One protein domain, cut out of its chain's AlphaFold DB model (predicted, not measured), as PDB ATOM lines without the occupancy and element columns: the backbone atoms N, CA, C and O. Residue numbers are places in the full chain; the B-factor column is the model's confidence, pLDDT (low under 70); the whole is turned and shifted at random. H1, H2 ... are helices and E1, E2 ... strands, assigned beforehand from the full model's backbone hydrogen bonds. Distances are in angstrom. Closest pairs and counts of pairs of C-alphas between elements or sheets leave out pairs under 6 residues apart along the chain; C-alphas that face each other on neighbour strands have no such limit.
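AT A GLANCE: This is residues 13 to 72 of the 72 residues of an uncharacterized protein of Enterobacter cloacae (UniProt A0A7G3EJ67). The model is a long rod: the short helix H1 and the looping residues 19 to 33 come first, the hairpin of E1 and E2 makes one end, and residues 59 to 72, of which 59 to 70 belong to H2, stick out at the other. The 60 printed residues hold H1, E1, E2 and H2 in that order, with one antiparallel sheet, E1 - E2; the class is mixed, helices and strands. The whole is extended, with radius of gyration of the C-alphas 17.7 A and spans of 58 by 26 by 11 A.

HOW THE PARTS SIT: H1, residues 13 to 18, is close to but not clearly touching H2, residues 56 to 70; their closest C-alphas, Glu 17 and Phe 56, are 6.9 A apart. Their lines are about perpendicular, at 85 degrees. E1, residues 34 to 38, and E2, residues 43 to 47, form a hairpin, antiparallel at 149 degrees; N 45 and O 36, 2.8 A apart, are within hydrogen-bond range. H1 and E2 are apart, as are E1 and H2. In H1 and H2 every O i to N i+4 pair is within hydrogen-bond range.

IN THESE COORDINATES: H1 begins at C-alpha 13 (28.384, 35.168, 39.974) and measures 8.6 A. E1 measures 12.3 A and E2 12.7 A. H2, 21.5 A, ends at C-alpha 70 (31.148, 5.617, 41.915).

THE WHOLE: The farthest C-alphas, Gly 42 and Gln 72, are 59.1 A apart. The printed part has no cut; the H1 to E1 link is long. Residue 72 is under pLDDT 70.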
ATOM      1  N   ALA A  13      28.372  36.371  39.147       96.75
ATOM      2  CA  ALA A  13      28.384  35.168  39.974       96.75
ATOM      3  C   ALA A  13      29.308  35.282  41.186       96.75
ATOM      4  O   ALA A  13      28.963  34.796  42.258       96.75
ATOM      5  N   ILE A  14      30.443  35.966  41.036       94.56
ATOM      6  CA  ILE A  14      31.403  36.162  42.125       94.56
ATOM      7  C   ILE A  14      30.781  36.917  43.309       94.56
ATOM      8  O   ILE A  14      31.027  36.584  44.464       94.56
ATOM      9  N   TYR A  15      29.904  37.883  43.030       95.31
ATOM     10  CA  TYR A  15      29.212  38.669  44.051       95.31
ATOM     11  C   TYR A  15      28.130  37.867  44.774       95.31
ATOM     12  O   TYR A  15      27.797  38.175  45.916       95.31
ATOM     13  N   VAL A  16      27.562  36.866  44.099       96.94
ATOM     14  CA  VAL A  16      26.597  35.932  44.687       96.94
ATOM     15  C   VAL A  16      27.329  34.905  45.543       96.94
ATOM     16  O   VAL A  16      26.949  34.716  46.693       96.94
ATOM     17  N   GLU A  17      28.406  34.313  45.024       97.06
ATOM     18  CA  GLU A  17      29.176  33.271  45.709       97.06
ATOM     19  C   GLU A  17      29.823  33.784  47.000       97.06
ATOM     20  O   GLU A  17      29.724  33.113  48.018       97.06
ATOM     21  N   TYR A  18      30.416  34.986  46.978       96.88
ATOM     22  CA  TYR A  18      31.248  35.499  48.080       96.88
ATOM     23  C   TYR A  18      30.698  36.758  48.764       96.88
ATOM     24  O   TYR A  18      31.315  37.302  49.682       96.88
ATOM     25  N   GLY A  19      29.535  37.251  48.335       97.00
ATOM     26  CA  GLY A  19      28.923  38.458  48.888       97.00
ATOM     27  C   GLY A  19      29.599  39.765  48.452       97.00
ATOM     28  O   GLY A  19      30.524  39.805  47.642       97.00
ATOM     29  N   THR A  20      29.089  40.888  48.968       95.94
ATOM     30  CA  THR A  20      29.557  42.243  48.628       95.94
ATOM     31  C   THR A  20      29.513  43.198  49.819       95.94
ATOM     32  O   THR A  20      28.863  42.939  50.835       95.94
ATOM     33  N   GLY A  21      30.158  44.361  49.672       94.81
ATOM     34  CA  GLY A  21      30.162  45.412  50.694       94.81
ATOM     35  C   GLY A  21      30.759  44.911  52.005       94.81
ATOM     36  O   GLY A  21      31.768  44.212  51.987       94.81
ATOM     37  N   ILE A  22      30.098  45.203  53.127       95.25
ATOM     38  CA  ILE A  22      30.556  44.762  54.455       95.25
ATOM     39  C   ILE A  22      30.475  43.240  54.651       95.25
ATOM     40  O   ILE A  22      30.943  42.737  55.669       95.25
ATOM     41  N   TYR A  23      29.827  42.527  53.726       95.44
ATOM     42  CA  TYR A  23      29.621  41.081  53.773       95.44
ATOM     43  C   TYR A  23      30.499  40.311  52.780       95.44
ATOM     44  O   TYR A  23      30.279  39.117  52.617       95.44
ATOM     45  N   ALA A  24      31.440  40.969  52.095       95.94
ATOM     46  CA  ALA A  24      32.377  40.279  51.214       95.94
ATOM     47  C   ALA A  24      33.281  39.347  52.041       95.94
ATOM     48  O   ALA A  24      34.020  39.823  52.907       95.94
ATOM     49  N   GLU A  25      33.212  38.039  51.790       94.25
ATOM     50  CA  GLU A  25      33.889  37.016  52.601       94.25
ATOM     51  C   GLU A  25      35.418  37.124  52.544       94.25
ATOM     52  O   GLU A  25      36.086  36.995  53.568       94.25
ATOM     53  N   GLU A  26      35.974  37.446  51.375       87.25
ATOM     54  CA  GLU A  26      37.421  37.624  51.181       87.25
ATOM     55  C   GLU A  26      37.916  39.043  51.524       87.25
ATOM     56  O   GLU A  26      39.083  39.385  51.324       87.25
ATOM     57  N   GLY A  27      37.042  39.905  52.054       85.00
ATOM     58  CA  GLY A  27      37.348  41.317  52.256       85.00
ATOM     59  C   GLY A  27      37.391  42.103  50.939       85.00
ATOM     60  O   GLY A  27      36.791  41.720  49.940       85.00
ATOM     61  N   GLY A  28      38.003  43.291  50.949       86.38
ATOM     62  CA  GLY A  28      38.074  44.179  49.772       86.38
ATOM     63  C   GLY A  28      36.751  44.854  49.372       86.38
ATOM     64  O   GLY A  28      36.742  45.770  48.551       86.38
ATOM     65  N   GLY A  29      35.637  44.451  49.986       90.00
ATOM     66  CA  GLY A  29      34.349  45.108  49.854       90.00
ATOM     67  C   GLY A  29      34.338  46.527  50.427       90.00
ATOM     68  O   GLY A  29      35.178  46.944  51.229       90.00
ATOM     69  N   ARG A  30      33.348  47.311  49.998       92.56
ATOM     70  CA  ARG A  30      33.128  48.652  50.533       92.56
ATOM     71  C   ARG A  30      32.622  48.561  51.974       92.56
ATOM     72  O   ARG A  30      31.514  48.087  52.216       92.56
ATOM     73  N   GLN A  31      33.396  49.122  52.901       93.56
ATOM     74  CA  GLN A  31      33.102  49.048  54.337       93.56
ATOM     75  C   GLN A  31      32.090  50.091  54.828       93.56
ATOM     76  O   GLN A  31      31.515  49.952  55.905       93.56
ATOM     77  N   THR A  32      31.852  51.144  54.046       93.69
ATOM     78  CA  THR A  32      30.869  52.180  54.368       93.69
ATOM     79  C   THR A  32      29.598  51.989  53.543       93.69
ATOM     80  O   THR A  32      29.681  51.806  52.328       93.69
ATOM     81  N   PRO A  33      28.405  52.076  54.144       92.81
ATOM     82  CA  PRO A  33      27.156  52.102  53.390       92.81
ATOM     83  C   PRO A  33      27.118  53.234  52.351       92.81
ATOM     84  O   PRO A  33      27.791  54.259  52.511       92.81
ATOM     85  N   TRP A  34      26.312  53.076  51.301       92.44
ATOM     86  CA  TRP A  34      25.910  54.193  50.438       92.44
ATOM     87  C   TRP A  34      24.408  54.356  50.395       92.44
ATOM     88  O   TRP A  34      23.650  53.446  50.723       92.44
ATOM     89  N   VAL A  35      24.004  55.559  50.003       96.44
ATOM     90  CA  VAL A  35      22.615  55.967  49.916       96.44
ATOM     91  C   VAL A  35      22.359  56.500  48.514       96.44
ATOM     92  O   VAL A  35      23.178  57.243  47.977       96.44
ATOM     93  N   TYR A  36      21.235  56.111  47.927       95.56
ATOM     94  CA  TYR A  36      20.739  56.636  46.655       95.56
ATOM     95  C   TYR A  36      19.220  56.765  46.705       95.56
ATOM     96  O   TYR A  36      18.569  56.110  47.523       95.56
ATOM     97  N   TYR A  37      18.654  57.626  45.861       97.69
ATOM     98  CA  TYR A  37      17.210  57.684  45.673       97.69
ATOM     99  C   TYR A  37      16.820  56.703  44.569       97.69
ATOM    100  O   TYR A  37      17.332  56.788  43.455       97.69
ATOM    101  N   ASP A  38      15.952  55.751  44.893       97.38
ATOM    102  CA  ASP A  38      15.443  54.781  43.933       97.38
ATOM    103  C   ASP A  38      14.120  55.304  43.361       97.38
ATOM    104  O   ASP A  38      13.114  55.372  44.070       97.38
ATOM    105  N   GLU A  39      14.121  55.672  42.079       98.00
ATOM    106  CA  GLU A  39      12.934  56.185  41.385       98.00
ATOM    107  C   GLU A  39      11.822  55.134  41.244       98.00
ATOM    108  O   GLU A  39      10.645  55.489  41.240       98.00
ATOM    109  N   LYS A  40      12.164  53.839  41.182       97.12
ATOM    110  CA  LYS A  40      11.178  52.749  41.097       97.12
ATOM    111  C   LYS A  40      10.491  52.519  42.439       97.12
ATOM    112  O   LYS A  40       9.315  52.173  42.474       97.12
ATOM    113  N   LEU A  41      11.227  52.689  43.538       96.12
ATOM    114  CA  LEU A  41      10.702  52.541  44.897       96.12
ATOM    115  C   LEU A  41      10.155  53.853  45.482       96.12
ATOM    116  O   LEU A  41       9.500  53.814  46.524       96.12
ATOM    117  N   GLY A  42      10.451  55.002  44.868       97.88
ATOM    118  CA  GLY A  42      10.052  56.329  45.341       97.88
ATOM    119  C   GLY A  42      10.655  56.717  46.696       97.88
ATOM    120  O   GLY A  42      10.060  57.505  47.434       97.88
ATOM    121  N   ARG A  43      11.811  56.152  47.076       98.00
ATOM    122  CA  ARG A  43      12.418  56.363  48.403       98.00
ATOM    123  C   ARG A  43      13.941  56.310  48.382       98.00
ATOM    124  O   ARG A  43      14.551  55.690  47.516       98.00
ATOM    125  N   TRP A  44      14.545  56.890  49.416       97.62
ATOM    126  CA  TRP A  44      15.964  56.708  49.708       97.62
ATOM    127  C   TRP A  44      16.245  55.272  50.156       97.62
ATOM    128  O   TRP A  44      15.580  54.742  51.049       97.62
ATOM    129  N   VAL A  45      17.252  54.654  49.547       97.00
ATOM    130  CA  VAL A  45      17.722  53.304  49.855       97.00
ATOM    131  C   VAL A  45      19.144  53.392  50.386       97.00
ATOM    132  O   VAL A  45      20.018  53.977  49.754       97.00
ATOM    133  N   MET A  46      19.371  52.779  51.545       95.81
ATOM    134  CA  MET A  46      20.697  52.575  52.119       95.81
ATOM    135  C   MET A  46      21.144  51.142  51.843       95.81
ATOM    136  O   MET A  46      20.474  50.193  52.249       95.81
ATOM    137  N   THR A  47      22.294  50.969  51.203       94.06
ATOM    138  CA  THR A  47      22.869  49.651  50.922       94.06
ATOM    139  C   THR A  47      24.078  49.400  51.813       94.06
ATOM    140  O   THR A  47      24.846  50.307  52.138       94.06
ATOM    141  N   ARG A  48      24.246  48.144  52.235       94.62
ATOM    142  CA  ARG A  48      25.398  47.694  53.037       94.62
ATOM    143  C   ARG A  48      26.220  46.612  52.332       94.62
ATOM    144  O   ARG A  48      27.279  46.239  52.818       94.62
ATOM    145  N   GLY A  49      25.749  46.152  51.176       94.50
ATOM    146  CA  GLY A  49      26.224  44.945  50.514       94.50
ATOM    147  C   GLY A  49      25.218  43.803  50.635       94.50
ATOM    148  O   GLY A  49      24.182  43.930  51.290       94.50
ATOM    149  N   MET A  50      25.542  42.696  49.984       95.56
ATOM    150  CA  MET A  50      24.753  41.472  49.906       95.56
ATOM    151  C   MET A  50      25.519  40.347  50.600       95.56
ATOM    152  O   MET A  50      26.718  40.209  50.381       95.56
ATOM    153  N   ARG A  51      24.840  39.554  51.434       96.44
ATOM    154  CA  ARG A  51      25.437  38.341  52.013       96.44
ATOM    155  C   ARG A  51      25.645  37.288  50.927       96.44
ATOM    156  O   ARG A  51      24.808  37.186  50.032       96.44
ATOM    157  N   ALA A  52      26.715  36.509  51.055       97.38
ATOM    158  CA  ALA A  52      26.992  35.374  50.186       97.38
ATOM    159  C   ALA A  52      25.809  34.391  50.141       97.38
ATOM    160  O   ALA A  52      25.157  34.119  51.153       97.38
ATOM    161  N   GLN A  53      25.547  33.868  48.947       97.12
ATOM    162  CA  GLN A  53      24.637  32.764  48.665       97.12
ATOM    163  C   GLN A  53      25.388  31.753  47.787       97.12
ATOM    164  O   GLN A  53      25.196  31.736  46.569       97.12
ATOM    165  N   PRO A  54      26.279  30.944  48.389       96.62
ATOM    166  CA  PRO A  54      27.140  30.039  47.645       96.62
ATOM    167  C   PRO A  54      26.332  29.012  46.855       96.62
ATOM    168  O   PRO A  54      25.380  28.414  47.364       96.62
ATOM    169  N   PHE A  55      26.738  28.783  45.616       95.88
ATOM    170  CA  PHE A  55      26.132  27.815  44.710       95.88
ATOM    171  C   PHE A  55      27.196  27.001  43.976       95.88
ATOM    172  O   PHE A  55      27.000  25.809  43.741       95.88
ATOM    173  N   PHE A  56      28.332  27.617  43.635       95.62
ATOM    174  CA  PHE A  56      29.349  26.983  42.812       95.62
ATOM    175  C   PHE A  56      30.217  26.024  43.619       95.62
ATOM    176  O   PHE A  56      30.267  24.838  43.289       95.62
ATOM    177  N   ASN A  57      30.849  26.496  44.700       94.56
ATOM    178  CA  ASN A  57      31.696  25.639  45.529       94.56
ATOM    179  C   ASN A  57      30.911  24.443  46.105       94.56
ATOM    180  O   ASN A  57      31.377  23.311  45.941       94.56
ATOM    181  N   PRO A  58      29.685  24.621  46.650       96.25
ATOM    182  CA  PRO A  58      28.873  23.490  47.102       96.25
ATOM    183  C   PRO A  58      28.570  22.464  46.001       96.25
ATOM    184  O   PRO A  58      28.616  21.259  46.251       96.25
ATOM    185  N   ALA A  59      28.278  22.916  44.776       94.75
ATOM    186  CA  ALA A  59      27.989  22.022  43.655       94.75
ATOM    187  C   ALA A  59      29.226  21.225  43.220       94.75
ATOM    188  O   ALA A  59      29.127  20.028  42.944       94.75
ATOM    189  N   VAL A  60      30.394  21.873  43.184       93.62
ATOM    190  CA  VAL A  60      31.663  21.211  42.866       93.62
ATOM    191  C   VAL A  60      31.980  20.144  43.914       93.62
ATOM    192  O   VAL A  60      32.281  19.009  43.549       93.62
ATOM    193  N   GLU A  61      31.862  20.468  45.202       94.19
ATOM    194  CA  GLU A  61      32.088  19.510  46.286       94.19
ATOM    195  C   GLU A  61      31.148  18.301  46.216       94.19
ATOM    196  O   GLU A  61      31.593  17.162  46.364       94.19
ATOM    197  N   GLU A  62      29.855  18.526  45.971       94.75
ATOM    198  CA  GLU A  62      28.887  17.434  45.849       94.75
ATOM    199  C   GLU A  62      29.180  16.552  44.631       94.75
ATOM    200  O   GLU A  62      29.163  15.324  44.734       94.75
ATOM    201  N   GLY A  63      29.551  17.160  43.501       92.12
ATOM    202  CA  GLY A  63      30.005  16.432  42.320       92.12
ATOM    203  C   GLY A  63      31.229  15.562  42.616       92.12
ATOM    204  O   GLY A  63      31.247  14.381  42.268       92.12
ATOM    205  N   MET A  64      32.228  16.102  43.326       90.50
ATOM    206  CA  MET A  64      33.397  15.322  43.747       90.50
ATOM    207  C   MET A  64      32.997  14.136  44.634       90.50
ATOM    208  O   MET A  64      33.461  13.019  44.399       90.50
ATOM    209  N   ARG A  65      32.105  14.345  45.616       92.50
ATOM    210  CA  ARG A  65      31.600  13.274  46.496       92.50
ATOM    211  C   ARG A  65      30.845  12.188  45.733       92.50
ATOM    212  O   ARG A  65      30.918  11.018  46.105       92.50
ATOM    213  N   HIS A  66      30.097  12.549  44.698       91.62
ATOM    214  CA  HIS A  66      29.383  11.590  43.863       91.62
ATOM    215  C   HIS A  66      30.354  10.696  43.080       91.62
ATOM    216  O   HIS A  66      30.340   9.482  43.265       91.62
ATOM    217  N   PHE A  67      31.276  11.282  42.309       88.62
ATOM    218  CA  PHE A  67      32.208  10.498  41.491       88.62
ATOM    219  C   PHE A  67      33.231   9.712  42.312       88.62
ATOM    220  O   PHE A  67      33.607   8.611  41.916       88.62
ATOM    221  N   ALA A  68      33.665  10.227  43.468       88.44
ATOM    222  CA  ALA A  68      34.543   9.483  44.369       88.44
ATOM    223  C   ALA A  68      33.892   8.182  44.870       88.44
ATOM    224  O   ALA A  68      34.587   7.185  45.034       88.44
ATOM    225  N   ARG A  69      32.566   8.178  45.080       89.56
ATOM    226  CA  ARG A  69      31.814   6.970  45.453       89.56
ATOM    227  C   ARG A  69      31.639   5.994  44.294       89.56
ATOM    228  O   ARG A  69      31.698   4.797  44.521       89.56
ATOM    229  N   GLU A  70      31.398   6.483  43.081       86.88
ATOM    230  CA  GLU A  70      31.148   5.617  41.915       86.88
ATOM    231  C   GLU A  70      32.415   4.993  41.320       86.88
ATOM    232  O   GLU A  70      32.339   3.999  40.605       86.88
ATOM    233  N   THR A  71      33.576   5.596  41.578       78.12
ATOM    234  CA  THR A  71      34.873   5.136  41.055       78.12
ATOM    235  C   THR A  71      35.669   4.277  42.045       78.12
ATOM    236  O   THR A  71      36.815   3.930  41.747       78.12
ATOM    237  N   GLN A  72      35.075   3.942  43.196       59.25
ATOM    238  CA  GLN A  72      35.610   3.012  44.196       59.25
ATOM    239  C   GLN A  72      35.151   1.579  43.913       59.25
ATOM    240  O   GLN A  72      35.995   0.670  44.083       59.25
TER     241      GLN A  72